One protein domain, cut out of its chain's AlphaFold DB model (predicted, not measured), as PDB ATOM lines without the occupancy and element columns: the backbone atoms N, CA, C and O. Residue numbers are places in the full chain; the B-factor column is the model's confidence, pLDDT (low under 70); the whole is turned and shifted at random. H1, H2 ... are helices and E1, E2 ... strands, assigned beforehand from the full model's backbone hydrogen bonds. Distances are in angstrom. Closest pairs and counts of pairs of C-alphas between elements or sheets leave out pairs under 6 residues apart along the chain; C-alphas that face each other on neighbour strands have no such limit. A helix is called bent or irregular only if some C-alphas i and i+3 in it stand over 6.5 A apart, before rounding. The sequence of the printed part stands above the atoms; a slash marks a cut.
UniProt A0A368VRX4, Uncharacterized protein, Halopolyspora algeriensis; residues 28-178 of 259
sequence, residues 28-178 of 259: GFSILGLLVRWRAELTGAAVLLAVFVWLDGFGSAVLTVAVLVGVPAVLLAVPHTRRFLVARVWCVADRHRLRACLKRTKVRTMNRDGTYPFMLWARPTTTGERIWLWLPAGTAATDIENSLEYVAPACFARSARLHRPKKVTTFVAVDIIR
ATOM      1  N   GLY A  28       7.649 -37.002  -4.629       74.25
ATOM      2  CA  GLY A  28       7.204 -37.066  -6.022       74.25
ATOM      3  C   GLY A  28       8.115 -36.335  -7.019       74.25
ATOM      4  O   GLY A  28       8.475 -36.918  -8.036       74.25
ATOM      5  N   PHE A  29       8.568 -35.109  -6.733       68.25
ATOM      6  CA  PHE A  29       9.503 -34.388  -7.616       68.25
ATOM      7  C   PHE A  29      10.902 -35.012  -7.613       68.25
ATOM      8  O   PHE A  29      11.598 -34.992  -8.631       68.25
ATOM      9  N   SER A  30      11.301 -35.612  -6.490       67.31
ATOM     10  CA  SER A  30      12.557 -36.362  -6.389       67.31
ATOM     11  C   SER A  30      12.506 -37.640  -7.222       67.31
ATOM     12  O   SER A  30      13.431 -37.894  -7.992       67.31
ATOM     13  N   ILE A  31      11.406 -38.397  -7.139       74.56
ATOM     14  CA  ILE A  31      11.161 -39.585  -7.961       74.56
ATOM     15  C   ILE A  31      11.055 -39.185  -9.425       74.56
ATOM     16  O   ILE A  31      11.726 -39.792 -10.242       74.56
ATOM     17  N   LEU A  32      10.309 -38.139  -9.782       74.62
ATOM     18  CA  LEU A  32      10.196 -37.682 -11.168       74.62
ATOM     19  C   LEU A  32      11.559 -37.256 -11.729       74.62
ATOM     20  O   LEU A  32      11.921 -37.635 -12.839       74.62
ATOM     21  N   GLY A  33      12.363 -36.537 -10.943       65.94
ATOM     22  CA  GLY A  33      13.741 -36.210 -11.302       65.94
ATOM     23  C   GLY A  33      14.637 -37.437 -11.432       65.94
ATOM     24  O   GLY A  33      15.487 -37.469 -12.322       65.94
ATOM     25  N   LEU A  34      14.435 -38.454 -10.590       67.88
ATOM     26  CA  LEU A  34      15.131 -39.734 -10.668       67.88
ATOM     27  C   LEU A  34      14.697 -40.536 -11.898       67.88
ATOM     28  O   LEU A  34      15.548 -41.080 -12.580       67.88
ATOM     29  N   LEU A  35      13.411 -40.548 -12.236       68.81
ATOM     30  CA  LEU A  35      12.816 -41.289 -13.347       68.81
ATOM     31  C   LEU A  35      13.209 -40.663 -14.685       68.81
ATOM     32  O   LEU A  35      13.597 -41.356 -15.618       68.81
ATOM     33  N   VAL A  36      13.215 -39.333 -14.767       67.12
ATOM     34  CA  VAL A  36      13.741 -38.607 -15.928       67.12
ATOM     35  C   VAL A  36      15.263 -38.783 -16.054       67.12
ATOM     36  O   VAL A  36      15.792 -38.778 -17.166       67.12
ATOM     37  N   ARG A  37      15.973 -38.971 -14.936       68.44
ATOM     38  CA  ARG A  37      17.412 -39.265 -14.905       68.44
ATOM     39  C   ARG A  37      17.719 -40.690 -15.362       68.44
ATOM     40  O   ARG A  37      18.570 -40.876 -16.219       68.44
ATOM     41  N   TRP A  38      16.994 -41.662 -14.828       69.50
ATOM     42  CA  TRP A  38      17.135 -43.076 -15.144       69.50
ATOM     43  C   TRP A  38      16.459 -43.433 -16.458       69.50
ATOM     44  O   TRP A  38      16.605 -44.551 -16.909       69.50
ATOM     45  N   ARG A  39      15.735 -42.519 -17.111       72.31
ATOM     46  CA  ARG A  39      14.959 -42.845 -18.310       72.31
ATOM     47  C   ARG A  39      15.808 -43.485 -19.402       72.31
ATOM     48  O   ARG A  39      15.382 -44.490 -19.941       72.31
ATOM     49  N   ALA A  40      17.001 -42.957 -19.678       69.25
ATOM     50  CA  ALA A  40      17.900 -43.537 -20.677       69.25
ATOM     51  C   ALA A  40      18.438 -44.914 -20.245       69.25
ATOM     52  O   ALA A  40      18.419 -45.855 -21.037       69.25
ATOM     53  N   GLU A  41      18.851 -45.044 -18.984       73.94
ATOM     54  CA  GLU A  41      19.381 -46.289 -18.412       73.94
ATOM     55  C   GLU A  41      18.303 -47.374 -18.301       73.94
ATOM     56  O   GLU A  41      18.533 -48.496 -18.724       73.94
ATOM     57  N   LEU A  42      17.098 -47.033 -17.837       77.38
ATOM     58  CA  LEU A  42      15.929 -47.910 -17.759       77.38
ATOM     59  C   LEU A  42      15.429 -48.298 -19.139       77.38
ATOM     60  O   LEU A  42      15.078 -49.452 -19.329       77.38
ATOM     61  N   THR A  43      15.409 -47.383 -20.117       75.81
ATOM     62  CA  THR A  43      15.066 -47.775 -21.492       75.81
ATOM     63  C   THR A  43      16.113 -48.717 -22.069       75.81
ATOM     64  O   THR A  43      15.744 -49.702 -22.694       75.81
ATOM     65  N   GLY A  44      17.403 -48.465 -21.823       78.44
ATOM     66  CA  GLY A  44      18.478 -49.349 -22.265       78.44
ATOM     67  C   GLY A  44      18.393 -50.721 -21.599       78.44
ATOM     68  O   GLY A  44      18.405 -51.732 -22.291       78.44
ATOM     69  N   ALA A  45      18.230 -50.757 -20.278       80.12
ATOM     70  CA  ALA A  45      18.097 -51.978 -19.495       80.12
ATOM     71  C   ALA A  45      16.827 -52.757 -19.853       80.12
ATOM     72  O   ALA A  45      16.896 -53.968 -20.011       80.12
ATOM     73  N   ALA A  46      15.689 -52.084 -20.040       83.75
ATOM     74  CA  ALA A  46      14.441 -52.725 -20.441       83.75
ATOM     75  C   ALA A  46      14.537 -53.320 -21.848       83.75
ATOM     76  O   ALA A  46      14.099 -54.446 -22.053       83.75
ATOM     77  N   VAL A  47      15.143 -52.605 -22.804       84.62
ATOM     78  CA  VAL A  47      15.395 -53.142 -24.151       84.62
ATOM     79  C   VAL A  47      16.339 -54.338 -24.077       84.62
ATOM     80  O   VAL A  47      16.061 -55.367 -24.680       84.62
ATOM     81  N   LEU A  48      17.426 -54.238 -23.311       83.94
ATOM     82  CA  LEU A  48      18.411 -55.309 -23.177       83.94
ATOM     83  C   LEU A  48      17.811 -56.551 -22.500       83.94
ATOM     84  O   LEU A  48      18.039 -57.662 -22.966       83.94
ATOM     85  N   LEU A  49      16.986 -56.366 -21.467       86.75
ATOM     86  CA  LEU A  49      16.263 -57.440 -20.786       86.75
ATOM     87  C   LEU A  49      15.201 -58.063 -21.696       86.75
ATOM     88  O   LEU A  49      15.120 -59.283 -21.775       86.75
ATOM     89  N   ALA A  50      14.427 -57.257 -22.427       86.94
ATOM     90  CA  ALA A  50      13.439 -57.759 -23.381       86.94
ATOM     91  C   ALA A  50      14.096 -58.592 -24.492       86.94
ATOM     92  O   ALA A  50      13.602 -59.666 -24.824       86.94
ATOM     93  N   VAL A  51      15.233 -58.130 -25.021       85.75
ATOM     94  CA  VAL A  51      16.042 -58.880 -25.991       85.75
ATOM     95  C   VAL A  51      16.572 -60.164 -25.355       85.75
ATOM     96  O   VAL A  51      16.429 -61.224 -25.947       85.75
ATOM     97  N   PHE A  52      17.113 -60.113 -24.138       85.69
ATOM     98  CA  PHE A  52      17.603 -61.305 -23.443       85.69
ATOM     99  C   PHE A  52      16.509 -62.367 -23.251       85.69
ATOM    100  O   PHE A  52      16.716 -63.510 -23.639       85.69
ATOM    101  N   VAL A  53      15.335 -61.989 -22.733       87.44
ATOM    102  CA  VAL A  53      14.195 -62.906 -22.532       87.44
ATOM    103  C   VAL A  53      13.692 -63.469 -23.863       87.44
ATOM    104  O   VAL A  53      13.368 -64.650 -23.951       87.44
ATOM    105  N   TRP A  54      13.656 -62.645 -24.914       87.44
ATOM    106  CA  TRP A  54      13.274 -63.100 -26.250       87.44
ATOM    107  C   TRP A  54      14.276 -64.117 -26.821       87.44
ATOM    108  O   TRP A  54      13.855 -65.093 -27.434       87.44
ATOM    109  N   LEU A  55      15.583 -63.931 -26.589       85.00
ATOM    110  CA  LEU A  55      16.623 -64.860 -27.051       85.00
ATOM    111  C   LEU A  55      16.720 -66.141 -26.220       85.00
ATOM    112  O   LEU A  55      16.998 -67.200 -26.781       85.00
ATOM    113  N   ASP A  56      16.476 -66.063 -24.915       83.75
ATOM    114  CA  ASP A  56      16.475 -67.227 -24.023       83.75
ATOM    115  C   ASP A  56      15.424 -68.267 -24.452       83.75
ATOM    116  O   ASP A  56      15.678 -69.470 -24.413       83.75
ATOM    117  N   GLY A  57      14.301 -67.810 -25.021       85.31
ATOM    118  CA  GLY A  57      13.280 -68.674 -25.622       85.31
ATOM    119  C   GLY A  57      13.769 -69.564 -26.777       85.31
ATOM    120  O   GLY A  57      13.111 -70.553 -27.093       85.31
ATOM    121  N   PHE A  58      14.922 -69.268 -27.389       83.88
ATOM    122  CA  PHE A  58      15.535 -70.101 -28.434       83.88
ATOM    123  C   PHE A  58      16.528 -71.146 -27.882       83.88
ATOM    124  O   PHE A  58      17.068 -71.938 -28.654       83.88
ATOM    125  N   GLY A  59      16.799 -71.164 -26.569       83.12
ATOM    126  CA  GLY A  59      17.521 -72.243 -25.878       83.12
ATOM    127  C   GLY A  59      19.025 -72.363 -26.161       83.12
ATOM    128  O   GLY A  59      19.642 -73.356 -25.783       83.12
ATOM    129  N   SER A  60      19.648 -71.383 -26.820       86.19
ATOM    130  CA  SER A  60      21.061 -71.446 -27.225       86.19
ATOM    131  C   SER A  60      21.880 -70.289 -26.654       86.19
ATOM    132  O   SER A  60      21.935 -69.191 -27.206       86.19
ATOM    133  N   ALA A  61      22.609 -70.561 -25.568       84.69
ATOM    134  CA  ALA A  61      23.432 -69.564 -24.875       84.69
ATOM    135  C   ALA A  61      24.459 -68.872 -25.793       84.69
ATOM    136  O   ALA A  61      24.721 -67.677 -25.652       84.69
ATOM    137  N   VAL A  62      25.009 -69.605 -26.769       86.12
ATOM    138  CA  VAL A  62      25.972 -69.063 -27.740       86.12
ATOM    139  C   VAL A  62      25.329 -67.998 -28.629       86.12
ATOM    140  O   VAL A  62      25.930 -66.944 -28.827       86.12
ATOM    141  N   LEU A  63      24.104 -68.222 -29.120       84.88
ATOM    142  CA  LEU A  63      23.385 -67.225 -29.919       84.88
ATOM    143  C   LEU A  63      22.992 -66.016 -29.068       84.88
ATOM    144  O   LEU A  63      23.155 -64.884 -29.524       84.88
ATOM    145  N   THR A  64      22.567 -66.230 -27.820       85.31
ATOM    146  CA  THR A  64      22.253 -65.141 -26.884       85.31
ATOM    147  C   THR A  64      23.443 -64.213 -26.685       85.31
ATOM    148  O   THR A  64      23.323 -63.006 -26.889       85.31
ATOM    149  N   VAL A  65      24.620 -64.760 -26.363       85.56
ATOM    150  CA  VAL A  65      25.844 -63.964 -26.188       85.56
ATOM    151  C   VAL A  65      26.278 -63.317 -27.506       85.56
ATOM    152  O   VAL A  65      26.616 -62.132 -27.523       85.56
ATOM    153  N   ALA A  66      26.226 -64.058 -28.618       87.00
ATOM    154  CA  ALA A  66      26.616 -63.549 -29.929       87.00
ATOM    155  C   ALA A  66      25.764 -62.352 -30.369       87.00
ATOM    156  O   ALA A  66      26.309 -61.386 -30.894       87.00
ATOM    157  N   VAL A  67      24.453 -62.359 -30.126       85.88
ATOM    158  CA  VAL A  67      23.570 -61.231 -30.463       85.88
ATOM    159  C   VAL A  67      23.731 -60.087 -29.465       85.88
ATOM    160  O   VAL A  67      23.845 -58.933 -29.882       85.88
ATOM    161  N   LEU A  68      23.806 -60.385 -28.163       85.06
ATOM    162  CA  LEU A  68      23.935 -59.370 -27.114       85.06
ATOM    163  C   LEU A  68      25.220 -58.545 -27.258       85.06
ATOM    164  O   LEU A  68      25.211 -57.352 -26.972       85.06
ATOM    165  N   VAL A  69      26.313 -59.163 -27.714       85.50
ATOM    166  CA  VAL A  69      27.602 -58.492 -27.951       85.50
ATOM    167  C   VAL A  69      27.748 -58.049 -29.408       85.50
ATOM    168  O   VAL A  69      28.217 -56.943 -29.682       85.50
ATOM    169  N   GLY A  70      27.322 -58.879 -30.357       85.62
ATOM    170  CA  GLY A  70      27.488 -58.637 -31.788       85.62
ATOM    171  C   GLY A  70      26.672 -57.452 -32.290       85.62
ATOM    172  O   GLY A  70      27.201 -56.619 -33.021       85.62
ATOM    173  N   VAL A  71      25.417 -57.299 -31.855       83.75
ATOM    174  CA  VAL A  71      24.569 -56.166 -32.266       83.75
ATOM    175  C   VAL A  71      25.144 -54.816 -31.819       83.75
ATOM    176  O   VAL A  71      25.313 -53.947 -32.680       83.75
ATOM    177  N   PRO A  72      25.499 -54.586 -30.537       82.44
ATOM    178  CA  PRO A  72      26.129 -53.329 -30.157       82.44
ATOM    179  C   PRO A  72      27.493 -53.144 -30.825       82.44
ATOM    180  O   PRO A  72      27.810 -52.018 -31.204       82.44
ATOM    181  N   ALA A  73      28.273 -54.207 -31.052       82.44
ATOM    182  CA  ALA A  73      29.531 -54.106 -31.793       82.44
ATOM    183  C   ALA A  73      29.316 -53.614 -33.237       82.44
ATOM    184  O   ALA A  73      29.995 -52.685 -33.674       82.44
ATOM    185  N   VAL A  74      28.320 -54.148 -33.953       84.69
ATOM    186  CA  VAL A  74      27.947 -53.696 -35.305       84.69
ATOM    187  C   VAL A  74      27.430 -52.255 -35.281       84.69
ATOM    188  O   VAL A  74      27.847 -51.429 -36.096       84.69
ATOM    189  N   LEU A  75      26.582 -51.902 -34.312       81.19
ATOM    190  CA  LEU A  75      26.096 -50.529 -34.138       81.19
ATOM    191  C   LEU A  75      27.225 -49.539 -33.817       81.19
ATOM    192  O   LEU A  75      27.135 -48.371 -34.193       81.19
ATOM    193  N   LEU A  76      28.286 -49.970 -33.137       80.44
ATOM    194  CA  LEU A  76      29.471 -49.151 -32.884       80.44
ATOM    195  C   LEU A  76      30.415 -49.092 -34.092       80.44
ATOM    196  O   LEU A  76      31.101 -48.080 -34.264       80.44
ATOM    197  N   ALA A  77      30.429 -50.123 -34.939       83.12
ATOM    198  CA  ALA A  77      31.199 -50.149 -36.180       83.12
ATOM    199  C   ALA A  77      30.619 -49.193 -37.235       83.12
ATOM    200  O   ALA A  77      31.369 -48.522 -37.949       83.12
ATOM    201  N   VAL A  78      29.290 -49.065 -37.306       88.25
ATOM    202  CA  VAL A  78      28.631 -48.141 -38.237       88.25
ATOM    203  C   VAL A  78      28.854 -46.683 -37.776       88.25
ATOM    204  O   VAL A  78      28.438 -46.280 -36.684       88.25
ATOM    205  N   PRO A  79      29.494 -45.821 -38.593       82.56
ATOM    206  CA  PRO A  79      29.914 -44.489 -38.152       82.56
ATOM    207  C   PRO A  79      28.736 -43.552 -37.855       82.56
ATOM    208  O   PRO A  79      28.872 -42.629 -37.049       82.56
ATOM    209  N   HIS A  80      27.580 -43.766 -38.488       82.56
ATOM    210  CA  HIS A  80      26.397 -42.929 -38.293       82.56
ATOM    211  C   HIS A  80      25.729 -43.182 -36.933       82.56
ATOM    212  O   HIS A  80      25.498 -42.248 -36.164       82.56
ATOM    213  N   THR A  81      25.503 -44.450 -36.595       80.25
ATOM    214  CA  THR A  81      24.935 -44.887 -35.311       80.25
ATOM    215  C   THR A  81      25.879 -44.578 -34.159       80.25
ATOM    216  O   THR A  81      25.443 -44.019 -33.154       80.25
ATOM    217  N   ARG A  82      27.187 -44.814 -34.326       81.06
ATOM    218  CA  ARG A  82      28.198 -44.436 -33.329       81.06
ATOM    219  C   ARG A  82      28.149 -42.944 -33.006       81.06
ATOM    220  O   ARG A  82      28.162 -42.576 -31.835       81.06
ATOM    221  N   ARG A  83      28.065 -42.073 -34.020       83.88
ATOM    222  CA  ARG A  83      27.958 -40.615 -33.813       83.88
ATOM    223  C   ARG A  83      26.690 -40.244 -33.048       83.88
ATOM    224  O   ARG A  83      26.762 -39.412 -32.147       83.88
ATOM    225  N   PHE A  84      25.563 -40.872 -33.373       82.62
ATOM    226  CA  PHE A  84      24.300 -40.642 -32.675       82.62
ATOM    227  C   PHE A  84      24.359 -41.090 -31.209       82.62
ATOM    228  O   PHE A  84      24.000 -40.317 -30.321       82.62
ATOM    229  N   LEU A  85      24.858 -42.300 -30.939       81.00
ATOM    230  CA  LEU A  85      24.991 -42.838 -29.583       81.00
ATOM    231  C   LEU A  85      25.934 -41.991 -28.733       81.00
ATOM    232  O   LEU A  85      25.574 -41.604 -27.628       81.00
ATOM    233  N   VAL A  86      27.101 -41.631 -29.270       83.31
ATOM    234  CA  VAL A  86      28.062 -40.768 -28.572       83.31
ATOM    235  C   VAL A  86      27.431 -39.416 -28.242       83.31
ATOM    236  O   VAL A  86      27.538 -38.971 -27.106       83.31
ATOM    237  N   ALA A  87      26.709 -38.791 -29.179       84.94
ATOM    238  CA  ALA A  87      26.006 -37.535 -28.916       84.94
ATOM    239  C   ALA A  87      24.942 -37.678 -27.811       84.94
ATOM    240  O   ALA A  87      24.789 -36.795 -26.976       84.94
ATOM    241  N   ARG A  88      24.225 -38.808 -27.757       85.75
ATOM    242  CA  ARG A  88      23.258 -39.080 -26.681       85.75
ATOM    243  C   ARG A  88      23.926 -39.319 -25.331       85.75
ATOM    244  O   ARG A  88      23.409 -38.844 -24.323       85.75
ATOM    245  N   VAL A  89      25.056 -40.021 -25.305       81.88
ATOM    246  CA  VAL A  89      25.838 -40.251 -24.083       81.88
ATOM    247  C   VAL A  89      26.363 -38.929 -23.528       81.88
ATOM    248  O   VAL A  89      26.226 -38.681 -22.332       81.88
ATOM    249  N   TRP A  90      26.888 -38.052 -24.387       85.94
ATOM    250  CA  TRP A  90      27.312 -36.716 -23.971       85.94
ATOM    251  C   TRP A  90      26.147 -35.894 -23.408       85.94
ATOM    252  O   TRP A  90      26.294 -35.365 -22.313       85.94
ATOM    253  N   CYS A  91      24.956 -35.945 -24.017       88.75
ATOM    254  CA  CYS A  91      23.758 -35.273 -23.491       88.75
ATOM    255  C   CYS A  91      23.400 -35.708 -22.063       88.75
ATOM    256  O   CYS A  91      22.945 -34.901 -21.247       88.75
ATOM    257  N   VAL A  92      23.581 -36.990 -21.743       85.06
ATOM    258  CA  VAL A  92      23.363 -37.511 -20.387       85.06
ATOM    259  C   VAL A  92      24.477 -37.040 -19.451       85.06
ATOM    260  O   VAL A  92      24.194 -36.531 -18.363       85.06
ATOM    261  N   ALA A  93      25.737 -37.147 -19.878       86.38
ATOM    262  CA  ALA A  93      26.895 -36.721 -19.099       86.38
ATOM    263  C   ALA A  93      26.856 -35.219 -18.766       86.38
ATOM    264  O   ALA A  93      27.056 -34.843 -17.609       86.38
ATOM    265  N   ASP A  94      26.528 -34.370 -19.736       89.62
ATOM    266  CA  ASP A  94      26.461 -32.917 -19.577       89.62
ATOM    267  C   ASP A  94      25.320 -32.516 -18.663       89.62
ATOM    268  O   ASP A  94      25.493 -31.670 -17.792       89.62
ATOM    269  N   ARG A  95      24.181 -33.205 -18.734       88.50
ATOM    270  CA  ARG A  95      23.099 -33.011 -17.767       88.50
ATOM    271  C   ARG A  95      23.548 -33.307 -16.332       88.50
ATOM    272  O   ARG A  95      23.181 -32.574 -15.410       88.50
ATOM    273  N   HIS A  96      24.333 -34.365 -16.122       86.19
ATOM    274  CA  HIS A  96      24.868 -34.699 -14.799       86.19
ATOM    275  C   HIS A  96      25.891 -33.684 -14.312       86.19
ATOM    276  O   HIS A  96      25.816 -33.247 -13.161       86.19
ATOM    277  N   ARG A  97      26.814 -33.299 -15.189       88.81
ATOM    278  CA  ARG A  97      27.874 -32.336 -14.895       88.81
ATOM    279  C   ARG A  97      27.315 -30.951 -14.635       88.81
ATOM    280  O   ARG A  97      27.661 -30.361 -13.618       88.81
ATOM    281  N   LEU A  98      26.370 -30.496 -15.451       89.94
ATOM    282  CA  LEU A  98      25.643 -29.249 -15.245       89.94
ATOM    283  C   LEU A  98      24.963 -29.238 -13.877       89.94
ATOM    284  O   LEU A  98      25.083 -28.272 -13.133       89.94
ATOM    285  N   ARG A  99      24.304 -30.335 -13.485       87.12
ATOM    286  CA  ARG A  99      23.685 -30.422 -12.157       87.12
ATOM    287  C   ARG A  99      24.702 -30.413 -11.028       87.12
ATOM    288  O   ARG A  99      24.459 -29.770 -10.012       87.12
ATOM    289  N   ALA A 100      25.803 -31.144 -11.169       86.94
ATOM    290  CA  ALA A 100      26.877 -31.141 -10.183       86.94
ATOM    291  C   ALA A 100      27.499 -29.742 -10.046       86.94
ATOM    292  O   ALA A 100      27.741 -29.299  -8.926       86.94
ATOM    293  N   CYS A 101      27.664 -29.032 -11.165       88.31
ATOM    294  CA  CYS A 101      28.118 -27.649 -11.208       88.31
ATOM    295  C   CYS A 101      27.140 -26.730 -10.472       88.31
ATOM    296  O   CYS A 101      27.545 -26.096  -9.508       88.31
ATOM    297  N   LEU A 102      25.848 -26.749 -10.823       84.81
ATOM    298  CA  LEU A 102      24.816 -25.925 -10.172       84.81
ATOM    299  C   LEU A 102      24.678 -26.213  -8.669       84.81
ATOM    300  O   LEU A 102      24.442 -25.311  -7.871       84.81
ATOM    301  N   LYS A 103      24.869 -27.472  -8.257       82.25
ATOM    302  CA  LYS A 103      24.932 -27.848  -6.837       82.25
ATOM    303  C   LYS A 103      26.156 -27.283  -6.124       82.25
ATOM    304  O   LYS A 103      26.098 -27.085  -4.917       82.25
ATOM    305  N   ARG A 104      27.268 -27.084  -6.833       82.06
ATOM    306  CA  ARG A 104      28.524 -26.583  -6.265       82.06
ATOM    307  C   ARG A 104      28.598 -25.059  -6.302       82.06
ATOM    308  O   ARG A 104      29.091 -24.466  -5.353       82.06
ATOM    309  N   THR A 105      27.988 -24.420  -7.300       77.38
ATOM    310  CA  THR A 105      27.766 -22.965  -7.389       77.38
ATOM    311  C   THR A 105      26.537 -22.511  -6.587       77.38
ATOM    312  O   THR A 105      25.914 -21.501  -6.909       77.38
ATOM    313  N   LYS A 106      26.198 -23.259  -5.526       62.88
ATOM    314  CA  LYS A 106      24.977 -23.167  -4.707       62.88
ATOM    315  C   LYS A 106      24.625 -21.746  -4.261       62.88
ATOM    316  O   LYS A 106      23.458 -21.425  -4.118       62.88
ATOM    317  N   VAL A 107      25.631 -20.901  -4.065       55.28
ATOM    318  CA  VAL A 107      25.478 -19.524  -3.581       55.28
ATOM    319  C   VAL A 107      24.799 -18.604  -4.606       55.28
ATOM    320  O   VAL A 107      24.176 -17.629  -4.208       55.28
ATOM    321  N   ARG A 108      24.890 -18.897  -5.913       59.19
ATOM    322  CA  ARG A 108      24.421 -17.987  -6.977       59.19
ATOM    323  C   ARG A 108      23.113 -18.396  -7.647       59.19
ATOM    324  O   ARG A 108      22.464 -17.543  -8.217       59.19
ATOM    325  N   THR A 109      22.734 -19.673  -7.611       58.47
ATOM    326  CA  THR A 109      21.635 -20.215  -8.445       58.47
ATOM    327  C   THR A 109      20.523 -20.880  -7.635       58.47
ATOM    328  O   THR A 109      19.749 -21.672  -8.176       58.47
ATOM    329  N   MET A 110      20.501 -20.654  -6.324       62.62
ATOM    330  CA  MET A 110      19.607 -21.337  -5.400       62.62
ATOM    331  C   MET A 110      18.558 -20.368  -4.873       62.62
ATOM    332  O   MET A 110      18.877 -19.267  -4.438       62.62
ATOM    333  N   ASN A 111      17.308 -20.821  -4.860       64.69
ATOM    334  CA  ASN A 111      16.263 -20.149  -4.102       64.69
ATOM    335  C   ASN A 111      16.579 -20.138  -2.607       64.69
ATOM    336  O   ASN A 111      17.298 -21.010  -2.116       64.69
ATOM    337  N   ARG A 112      15.939 -19.239  -1.851       65.38
ATOM    338  CA  ARG A 112      15.930 -19.318  -0.375       65.38
ATOM    339  C   ARG A 112      15.512 -20.706   0.119       65.38
ATOM    340  O   ARG A 112      16.060 -21.205   1.094       65.38
ATOM    341  N   ASP A 113      14.647 -21.366  -0.647       63.44
ATOM    342  CA  ASP A 113      14.195 -22.728  -0.402       63.44
ATOM    343  C   ASP A 113      15.182 -23.813  -0.840       63.44
ATOM    344  O   ASP A 113      14.818 -24.963  -0.828       63.44
ATOM    345  N   GLY A 114      16.398 -23.571  -1.319       68.00
ATOM    346  CA  GLY A 114      17.293 -24.697  -1.636       68.00
ATOM    347  C   GLY A 114      16.966 -25.536  -2.868       68.00
ATOM    348  O   GLY A 114      17.591 -26.577  -3.094       68.00
ATOM    349  N   THR A 115      16.015 -25.090  -3.685       73.06
ATOM    350  CA  THR A 115      15.636 -25.753  -4.932       73.06
ATOM    351  C   THR A 115      16.568 -25.350  -6.076       73.06
ATOM    352  O   THR A 115      16.989 -24.200  -6.186       73.06
ATOM    353  N   TYR A 116      16.909 -26.322  -6.927       79.75
ATOM    354  CA  TYR A 116      17.741 -26.116  -8.117       79.75
ATOM    355  C   TYR A 116      16.880 -26.187  -9.379       79.75
ATOM    356  O   TYR A 116      15.889 -26.928  -9.381       79.75
ATOM    357  N   PRO A 117      17.296 -25.526 -10.473       84.62
ATOM    358  CA  PRO A 117      16.660 -25.680 -11.770       84.62
ATOM    359  C   PRO A 117      16.508 -27.149 -12.164       84.62
ATOM    360  O   PRO A 117      17.457 -27.943 -12.107       84.62
ATOM    361  N   PHE A 118      15.302 -27.520 -12.575       84.31
ATOM    362  CA  PHE A 118      15.016 -28.867 -13.034       84.31
ATOM    363  C   PHE A 118      15.440 -28.997 -14.495       84.31
ATOM    364  O   PHE A 118      14.873 -28.357 -15.376       84.31
ATOM    365  N   MET A 119      16.431 -29.840 -14.786       86.62
ATOM    366  CA  MET A 119      16.727 -30.187 -16.177       86.62
ATOM    367  C   MET A 119      15.565 -31.004 -16.730       86.62
ATOM    368  O   MET A 119      15.242 -32.035 -16.150       86.62
ATOM    369  N   LEU A 120      14.986 -30.607 -17.858       83.88
ATOM    370  CA  LEU A 120      13.898 -31.327 -18.526       83.88
ATOM    371  C   LEU A 120      14.449 -32.316 -19.548       83.88
ATOM    372  O   LEU A 120      14.205 -33.522 -19.464       83.88
ATOM    373  N   TRP A 121      15.225 -31.796 -20.497       85.44
ATOM    374  CA  TRP A 121      15.643 -32.517 -21.692       85.44
ATOM    375  C   TRP A 121      16.981 -31.983 -22.211       85.44
ATOM    376  O   TRP A 121      17.219 -30.780 -22.168       85.44
ATOM    377  N   ALA A 122      17.823 -32.866 -22.754       88.94
ATOM    378  CA  ALA A 122      19.036 -32.511 -23.492       88.94
ATOM    379  C   ALA A 122      18.925 -32.999 -24.946       88.94
ATOM    380  O   ALA A 122      18.604 -34.164 -25.201       88.94
ATOM    381  N   ARG A 123      19.108 -32.093 -25.910       90.62
ATOM    382  CA  ARG A 123      19.054 -32.387 -27.346       90.62
ATOM    383  C   ARG A 123      20.441 -32.152 -27.955       90.62
ATOM    384  O   ARG A 123      20.971 -31.057 -27.776       90.62
ATOM    385  N   PRO A 124      20.983 -33.101 -28.736       89.56
ATOM    386  CA  PRO A 124      22.211 -32.858 -29.477       89.56
ATOM    387  C   PRO A 124      21.965 -31.822 -30.582       89.56
ATOM    388  O   PRO A 124      20.945 -31.866 -31.281       89.56
ATOM    389  N   THR A 125      22.897 -30.892 -30.738       89.62
ATOM    390  CA  THR A 125      22.921 -29.885 -31.805       89.62
ATOM    391  C   THR A 125      24.173 -30.080 -32.663       89.62
ATOM    392  O   THR A 125      25.027 -30.916 -32.374       89.62
ATOM    393  N   THR A 126      24.289 -29.349 -33.770       84.44
ATOM    394  CA  THR A 126      25.455 -29.456 -34.666       84.44
ATOM    395  C   THR A 126      26.755 -28.988 -34.004       84.44
ATOM    396  O   THR A 126      27.823 -29.521 -34.298       84.44
ATOM    397  N   THR A 127      26.662 -28.019 -33.092       85.69
ATOM    398  CA  THR A 127      27.792 -27.368 -32.407       85.69
ATOM    399  C   THR A 127      28.093 -27.961 -31.027       85.69
ATOM    400  O   THR A 127      29.140 -27.701 -30.430       85.69
ATOM    401  N   GLY A 128      27.197 -28.796 -30.509       88.50
ATOM    402  CA  GLY A 128      27.297 -29.375 -29.181       88.50
ATOM    403  C   GLY A 128      25.930 -29.842 -28.722       88.50
ATOM    404  O   GLY A 128      25.372 -30.774 -29.301       88.50
ATOM    405  N   GLU A 129      25.397 -29.212 -27.679       93.12
ATOM    406  CA  GLU A 129      24.182 -29.679 -27.014       93.12
ATOM    407  C   GLU A 129      23.326 -28.524 -26.500       93.12
ATOM    408  O   GLU A 129      23.841 -27.483 -26.103       93.12
ATOM    409  N   ARG A 130      22.007 -28.723 -26.484       94.38
ATOM    410  CA  ARG A 130      21.034 -27.791 -25.908       94.38
ATOM    411  C   ARG A 130      20.296 -28.464 -24.761       94.38
ATOM    412  O   ARG A 130      19.580 -29.447 -24.979       94.38
ATOM    413  N   ILE A 131      20.430 -27.918 -23.559       93.06
ATOM    414  CA  ILE A 131      19.797 -28.429 -22.341       93.06
ATOM    415  C   ILE A 131      18.690 -27.480 -21.905       93.06
ATOM    416  O   ILE A 131      18.923 -26.304 -21.655       93.06
ATOM    417  N   TRP A 132      17.478 -28.007 -21.777       93.25
ATOM    418  CA  TRP A 132      16.323 -27.273 -21.278       93.25
ATOM    419  C   TRP A 132      16.244 -27.364 -19.762       93.25
ATOM    420  O   TRP A 132      16.244 -28.458 -19.188       93.25
ATOM    421  N   LEU A 133      16.141 -26.202 -19.133       91.31
ATOM    422  CA  LEU A 133      16.016 -26.003 -17.703       91.31
ATOM    423  C   LEU A 133      14.654 -25.384 -17.400       91.31
ATOM    424  O   LEU A 133      14.215 -24.456 -18.077       91.31
ATOM    425  N   TRP A 134      14.013 -25.890 -16.357       90.94
ATOM    426  CA  TRP A 134      12.891 -25.251 -15.692       90.94
ATOM    427  C   TRP A 134      13.422 -24.549 -14.443       90.94
ATOM    428  O   TRP A 134      13.961 -25.193 -13.541       90.94
ATOM    429  N   LEU A 135      13.276 -23.230 -14.408       88.31
ATOM    430  CA  LEU A 135      13.573 -22.386 -13.261       88.31
ATOM    431  C   LEU A 135      12.429 -22.444 -12.230       88.31
ATOM    432  O   LEU A 135      11.300 -22.078 -12.567       88.31
ATOM    433  N   PRO A 136      12.669 -22.912 -10.991       85.38
ATOM    434  CA  PRO A 136      11.684 -22.790  -9.921       85.38
ATOM    435  C   PRO A 136      11.416 -21.314  -9.583       85.38
ATOM    436  O   PRO A 136      12.267 -20.448  -9.802       85.38
ATOM    437  N   ALA A 137      10.239 -21.028  -9.021       81.38
ATOM    438  CA  ALA A 137       9.859 -19.673  -8.617       81.38
ATOM    439  C   ALA A 137      10.907 -19.065  -7.672       81.38
ATOM    440  O   ALA A 137      11.284 -19.720  -6.707       81.38
ATOM    441  N   GLY A 138      11.382 -17.852  -7.970       79.56
ATOM    442  CA  GLY A 138      12.431 -17.152  -7.213       79.56
ATOM    443  C   GLY A 138      13.851 -17.267  -7.788       79.56
ATOM    444  O   GLY A 138      14.732 -16.546  -7.333       79.56
ATOM    445  N   THR A 139      14.079 -18.116  -8.801       83.88
ATOM    446  CA  THR A 139      15.356 -18.139  -9.538       83.88
ATOM    447  C   THR A 139      15.269 -17.276 -10.787       83.88
ATOM    448  O   THR A 139      14.316 -17.391 -11.562       83.88
ATOM    449  N   ALA A 140      16.270 -16.424 -11.005       85.19
ATOM    450  CA  ALA A 140      16.333 -15.584 -12.189       85.19
ATOM    451  C   ALA A 140      17.177 -16.240 -13.287       85.19
ATOM    452  O   ALA A 140      18.127 -16.987 -13.049       85.19
ATOM    453  N   ALA A 141      16.859 -15.932 -14.543       88.81
ATOM    454  CA  ALA A 141      17.675 -16.385 -15.666       88.81
ATOM    455  C   ALA A 141      19.061 -15.708 -15.692       88.81
ATOM    456  O   ALA A 141      19.975 -16.216 -16.338       88.81
ATOM    457  N   THR A 142      19.219 -14.556 -15.042       88.88
ATOM    458  CA  THR A 142      20.493 -13.835 -14.879       88.88
ATOM    459  C   THR A 142      21.460 -14.595 -13.972       88.88
ATOM    460  O   THR A 142      22.645 -14.680 -14.272       88.88
ATOM    461  N   ASP A 143      20.954 -15.259 -12.935       88.44
ATOM    462  CA  ASP A 143      21.755 -16.095 -12.032       88.44
ATOM    463  C   ASP A 143      22.435 -17.247 -12.775       88.44
ATOM    464  O   ASP A 143      23.605 -17.568 -12.554       88.44
ATOM    465  N   ILE A 144      21.697 -17.859 -13.705       90.19
ATOM    466  CA  ILE A 144      22.226 -18.921 -14.558       90.19
ATOM    467  C   ILE A 144      23.259 -18.364 -15.530       90.19
ATOM    468  O   ILE A 144      24.297 -18.996 -15.710       90.19
ATOM    469  N   GLU A 145      23.013 -17.190 -16.111       91.94
ATOM    470  CA  GLU A 145      23.964 -16.513 -16.998       91.94
ATOM    471  C   GLU A 145      25.302 -16.252 -16.294       91.94
ATOM    472  O   GLU A 145      26.349 -16.646 -16.804       91.94
ATOM    473  N   ASN A 146      25.260 -15.752 -15.057       90.69
ATOM    474  CA  ASN A 146      26.439 -15.536 -14.212       90.69
ATOM    475  C   ASN A 146      27.161 -16.838 -13.822       90.69
ATOM    476  O   ASN A 146      28.327 -16.822 -13.428       90.69
ATOM    477  N   SER A 147      26.477 -17.981 -13.897       89.50
ATOM    478  CA  SER A 147      27.069 -19.293 -13.621       89.50
ATOM    479  C   SER A 147      27.697 -19.953 -14.853       89.50
ATOM    480  O   SER A 147      28.439 -20.927 -14.698       89.50
ATOM    481  N   LEU A 148      27.444 -19.440 -16.067       92.06
ATOM    482  CA  LEU A 148      27.899 -20.064 -17.316       92.06
ATOM    483  C   LEU A 148      29.421 -20.189 -17.406       92.06
ATOM    484  O   LEU A 148      29.916 -21.157 -17.986       92.06
ATOM    485  N   GLU A 149      30.145 -19.261 -16.780       91.31
ATOM    486  CA  GLU A 149      31.606 -19.275 -16.693       91.31
ATOM    487  C   GLU A 149      32.141 -20.532 -15.987       91.31
ATOM    488  O   GLU A 149      33.164 -21.074 -16.389       91.31
ATOM    489  N   TYR A 150      31.415 -21.071 -15.001       92.38
ATOM    490  CA  TYR A 150      31.768 -22.339 -14.346       92.38
ATOM    491  C   TYR A 150      31.199 -23.553 -15.078       92.38
ATOM    492  O   TYR A 150      31.779 -24.639 -15.049       92.38
ATOM    493  N   VAL A 151      30.058 -23.382 -15.745       92.25
ATOM    494  CA  VAL A 151      29.394 -24.460 -16.483       92.25
ATOM    495  C   VAL A 151      30.230 -24.914 -17.676       92.25
ATOM    496  O   VAL A 151      30.353 -26.122 -17.892       92.25
ATOM    497  N   ALA A 152      30.813 -23.979 -18.434       92.81
ATOM    498  CA  ALA A 152      31.634 -24.292 -19.602       92.81
ATOM    499  C   ALA A 152      32.795 -25.262 -19.275       92.81
ATOM    500  O   ALA A 152      32.820 -26.352 -19.859       92.81
ATOM    501  N   PRO A 153      33.688 -24.976 -18.304       93.12
ATOM    502  CA  PRO A 153      34.749 -25.907 -17.927       93.12
ATOM    503  C   PRO A 153      34.209 -27.180 -17.259       93.12
ATOM    504  O   PRO A 153      34.728 -28.268 -17.513       93.12
ATOM    505  N   ALA A 154      33.131 -27.100 -16.468       91.94
ATOM    506  CA  ALA A 154      32.537 -28.281 -15.834       91.94
ATOM    507  C   ALA A 154      31.999 -29.303 -16.852       91.94
ATOM    508  O   ALA A 154      32.065 -30.516 -16.617       91.94
ATOM    509  N   CYS A 155      31.487 -28.831 -17.989       90.12
ATOM    510  CA  CYS A 155      30.941 -29.667 -19.059       90.12
ATOM    511  C   CYS A 155      31.952 -29.955 -20.181       90.12
ATOM    512  O   CYS A 155      31.562 -30.487 -21.214       90.12
ATOM    513  N   PHE A 156      33.240 -29.631 -20.003       91.06
ATOM    514  CA  PHE A 156      34.269 -29.766 -21.049       91.06
ATOM    515  C   PHE A 156      33.885 -29.083 -22.374       91.06
ATOM    516  O   PHE A 156      34.099 -29.619 -23.464       91.06
ATOM    517  N   ALA A 157      33.275 -27.907 -22.275       92.88
ATOM    518  CA  ALA A 157      32.844 -27.118 -23.414       92.88
ATOM    519  C   ALA A 157      33.756 -25.909 -23.612       92.88
ATOM    520  O   ALA A 157      34.364 -25.410 -22.668       92.88
ATOM    521  N   ARG A 158      33.824 -25.412 -24.850       92.19
ATOM    522  CA  ARG A 158      34.575 -24.196 -25.187       92.19
ATOM    523  C   ARG A 158      33.855 -22.952 -24.681       92.19
ATOM    524  O   ARG A 158      34.488 -22.006 -24.238       92.19
ATOM    525  N   SER A 159      32.528 -22.947 -24.774       93.19
ATOM    526  CA  SER A 159      31.682 -21.893 -24.216       93.19
ATOM    527  C   SER A 159      30.295 -22.438 -23.890       93.19
ATOM    528  O   SER A 159      29.865 -23.452 -24.448       93.19
ATOM    529  N   ALA A 160      29.591 -21.759 -22.992       94.31
ATOM    530  CA  ALA A 160      28.189 -22.011 -22.702       94.31
ATOM    531  C   ALA A 160      27.404 -20.714 -22.928       94.31
ATOM    532  O   ALA A 160      27.889 -19.634 -22.592       94.31
ATOM    533  N   ARG A 161      26.216 -20.802 -23.527       94.19
ATOM    534  CA  ARG A 161      25.353 -19.649 -23.813       94.19
ATOM    535  C   ARG A 161      23.958 -19.879 -23.263       94.19
ATOM    536  O   ARG A 161      23.462 -21.003 -23.275       94.19
ATOM    537  N   LEU A 162      23.313 -18.806 -22.819       94.81
ATOM    538  CA  LEU A 162      21.922 -18.847 -22.400       94.81
ATOM    539  C   LEU A 162      21.005 -18.432 -23.546       94.81
ATOM    540  O   LEU A 162      21.236 -17.429 -24.213       94.81
ATOM    541  N   HIS A 163      19.920 -19.168 -23.731       93.88
ATOM    542  CA  HIS A 163      18.850 -18.822 -24.647       93.88
ATOM    543  C   HIS A 163      17.530 -18.722 -23.880       93.88
ATOM    544  O   HIS A 163      16.999 -19.714 -23.367       93.88
ATOM    545  N   ARG A 164      16.977 -17.507 -23.839       92.81
ATOM    546  CA  ARG A 164      15.713 -17.183 -23.170       92.81
ATOM    547  C   ARG A 164      14.578 -17.152 -24.204       92.81
ATOM    548  O   ARG A 164      14.604 -16.311 -25.104       92.81
ATOM    549  N   PRO A 165      13.594 -18.064 -24.148       87.75
ATOM    550  CA  PRO A 165      12.437 -18.005 -25.031       87.75
ATOM    551  C   PRO A 165      11.533 -16.820 -24.656       87.75
ATOM    552  O   PRO A 165      11.211 -16.618 -23.492       87.75
ATOM    553  N   LYS A 166      11.062 -16.064 -25.658       85.50
ATOM    554  CA  LYS A 166      10.261 -14.838 -25.449       85.50
ATOM    555  C   LYS A 166       8.914 -15.064 -24.746       85.50
ATOM    556  O   LYS A 166       8.380 -14.143 -24.152       85.50
ATOM    557  N   LYS A 167       8.344 -16.270 -24.857       84.88
ATOM    558  CA  LYS A 167       6.981 -16.571 -24.380       84.88
ATOM    559  C   LYS A 167       6.913 -16.987 -22.909       84.88
ATOM    560  O   LYS A 167       5.861 -16.847 -22.305       84.88
ATOM    561  N   VAL A 168       7.987 -17.558 -22.360       85.75
ATOM    562  CA  VAL A 168       7.974 -18.198 -21.036       85.75
ATOM    563  C   VAL A 168       9.322 -18.011 -20.345       85.75
ATOM    564  O   VAL A 168      10.314 -18.610 -20.739       85.75
ATOM    565  N   THR A 169       9.370 -17.204 -19.291       83.56
ATOM    566  CA  THR A 169      10.610 -16.929 -18.536       83.56
ATOM    567  C   THR A 169      11.035 -18.097 -17.645       83.56
ATOM    568  O   THR A 169      12.207 -18.246 -17.313       83.56
ATOM    569  N   THR A 170      10.085 -18.966 -17.307       88.50
ATOM    570  CA  THR A 170      10.271 -20.168 -16.490       88.50
ATOM    571  C   THR A 170      11.127 -21.238 -17.173       88.50
ATOM    572  O   THR A 170      11.750 -22.056 -16.496       88.50
ATOM    573  N   PHE A 171      11.174 -21.247 -18.508       91.94
ATOM    574  CA  PHE A 171      11.987 -22.186 -19.271       91.94
ATOM    575  C   PHE A 171      13.179 -21.470 -19.871       91.94
ATOM    576  O   PHE A 171      13.033 -20.449 -20.533       91.94
ATOM    577  N   VAL A 172      14.361 -22.046 -19.703       93.19
ATOM    578  CA  VAL A 172      15.590 -21.506 -20.271       93.19
ATOM    579  C   VAL A 172      16.374 -22.635 -20.917       93.19
ATOM    580  O   VAL A 172      16.422 -23.747 -20.398       93.19
ATOM    581  N   ALA A 173      16.975 -22.366 -22.071       94.06
ATOM    582  CA  ALA A 173      17.847 -23.313 -22.744       94.06
ATOM    583  C   ALA A 173      19.307 -22.892 -22.551       94.06
ATOM    584  O   ALA A 173      19.663 -21.752 -22.822       94.06
ATOM    585  N   VAL A 174      20.148 -23.808 -22.078       94.62
ATOM    586  CA  VAL A 174      21.602 -23.634 -22.023       94.62
ATOM    587  C   VAL A 174      22.209 -24.374 -23.203       94.62
ATOM    588  O   VAL A 174      22.048 -25.589 -23.331       94.62
ATOM    589  N   ASP A 175      22.904 -23.634 -24.056       94.62
ATOM    590  CA  ASP A 175      23.646 -24.162 -25.192       94.62
ATOM    591  C   ASP A 175      25.100 -24.388 -24.788       94.62
ATOM    592  O   ASP A 175      25.831 -23.448 -24.482       94.62
ATOM    593  N   ILE A 176      25.518 -25.648 -24.794       94.31
ATOM    594  CA  ILE A 176      26.878 -26.085 -24.500       94.31
ATOM    595  C   ILE A 176      27.599 -26.262 -25.836       94.31
ATOM    596  O   ILE A 176      27.297 -27.177 -26.605       94.31
ATOM    597  N   ILE A 177      28.544 -25.370 -26.130       93.12
ATOM    598  CA  ILE A 177      29.248 -25.318 -27.414       93.12
ATOM    599  C   ILE A 177      30.612 -25.987 -27.257       93.12
ATOM    600  O   ILE A 177      31.505 -25.491 -26.569       93.12
ATOM    601  N   ARG A 178      30.776 -27.125 -27.931       89.38
ATOM    602  CA  ARG A 178      32.018 -27.920 -27.944       89.38
ATOM    603  C   ARG A 178      32.763 -27.797 -29.263       89.38
ATOM    604  O   ARG A 178      33.982 -27.907 -29.292       89.38
TER     605      ARG A 178
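What this domain is: This is residues 28 to 178 of the 259 residues of an uncharacterized protein of Halopolyspora algeriensis (UniProt A0A368VRX4). A strongly twisted wall of four strands has H3 and H4 over one face, and the helical hairpin of H1b and H2 reaches away from it as a long arm. H1a, the first arm of the bent helix H1, stands at a steep tilt of 64 degrees to H1b and only grazes the sheet, at edge strand E1. The 151 printed residues hold, in order, H1 H2 H3 E1 E2 H4 E3 E4; the sheet E1 E2 E4 E3 is antiparallel. The class is mixed, in two layers, helices on one face of a sheet; the whole is loose, radius of gyration of the C-alphas 19.1 A, spanning 59 by 35 by 30 A.

How they stand to each other: Start at hairpin E1, residues 118 to 124, and E2, residues 128 to 134: N 120 and O 132 are 2.8 A apart. Beside E2, find E4, residues 171 to 177, with N 131 and O 174 at 2.8 A; E4 forms a hairpin with E3, residues 159 to 163, with N 161 and O 175 at 2.8 A. H3, residues 79 to 104, is on the sheet at a height of 8.1 A, closest at C-alphas of Cys 91 and Ala 122, 5.5 A. H4, residues 141 to 154, is on the same face, closest to E3 at C-alphas of Ala 152 and Ala 160, 5.2 A; it is only just irregular, C-alphas 146 and 149 being 6.8 A apart. E2, H4 and E3 form a split strand-helix-strand unit, E4 between the strands, with a right-handed crossover. H3 touches H4 with residues 97 to 102 alone, closest at C-alphas of Leu 98 and Val 151, 6.2 A. H2, residues 61 to 77, and H3 only just touch, only at the corner, with 3 pairs of C-alphas within 8 A, closest Leu 76 and Arg 82, 4.9 A. H1, residues 28 to 56, was assigned as one helix by its hydrogen bonds but is bent, C-alphas 37 and 40 being 7.2 A apart; its arms are H1a, residues 28 to 37, and H1b, residues 40 to 56. H1b and H2 touch as a hairpin, a steep tilt of 40 degrees, opposite ways, closest at C-alphas of Leu 55 and Thr 64, 5.6 A. H1a only grazes the sheet, with residues 29 to 37. Every O i to N i+4 pair is within hydrogen-bond range in H1a, H1b and H3, against 12 of 13 in H2 and 7 of 10 in H4.

Where its parts are: Find C-alpha 28 at (7.204, -37.066, -6.022), where H1a begins; H1b runs 24.0 A and H2 23.8 A. From C-alpha 79 at (29.914, -44.489, -38.152), H3 runs 36.6 A. H4 runs 19.0 A, E1 18.4 A, E2 20.2 A, E3 13.2 A and E4 19.3 A, ending at C-alpha 177, (29.248, -25.318, -27.414).

The domain as a whole: Gly 59 and Thr 142 have the C-alphas farthest apart, 59.5 A. The printed part has no cut; the link from H3 to E1, residues 105 to 117, is long. Look for pLDDT under 70 at residues 29 to 30, 33 to 38, 40 and 106 to 114 of this model.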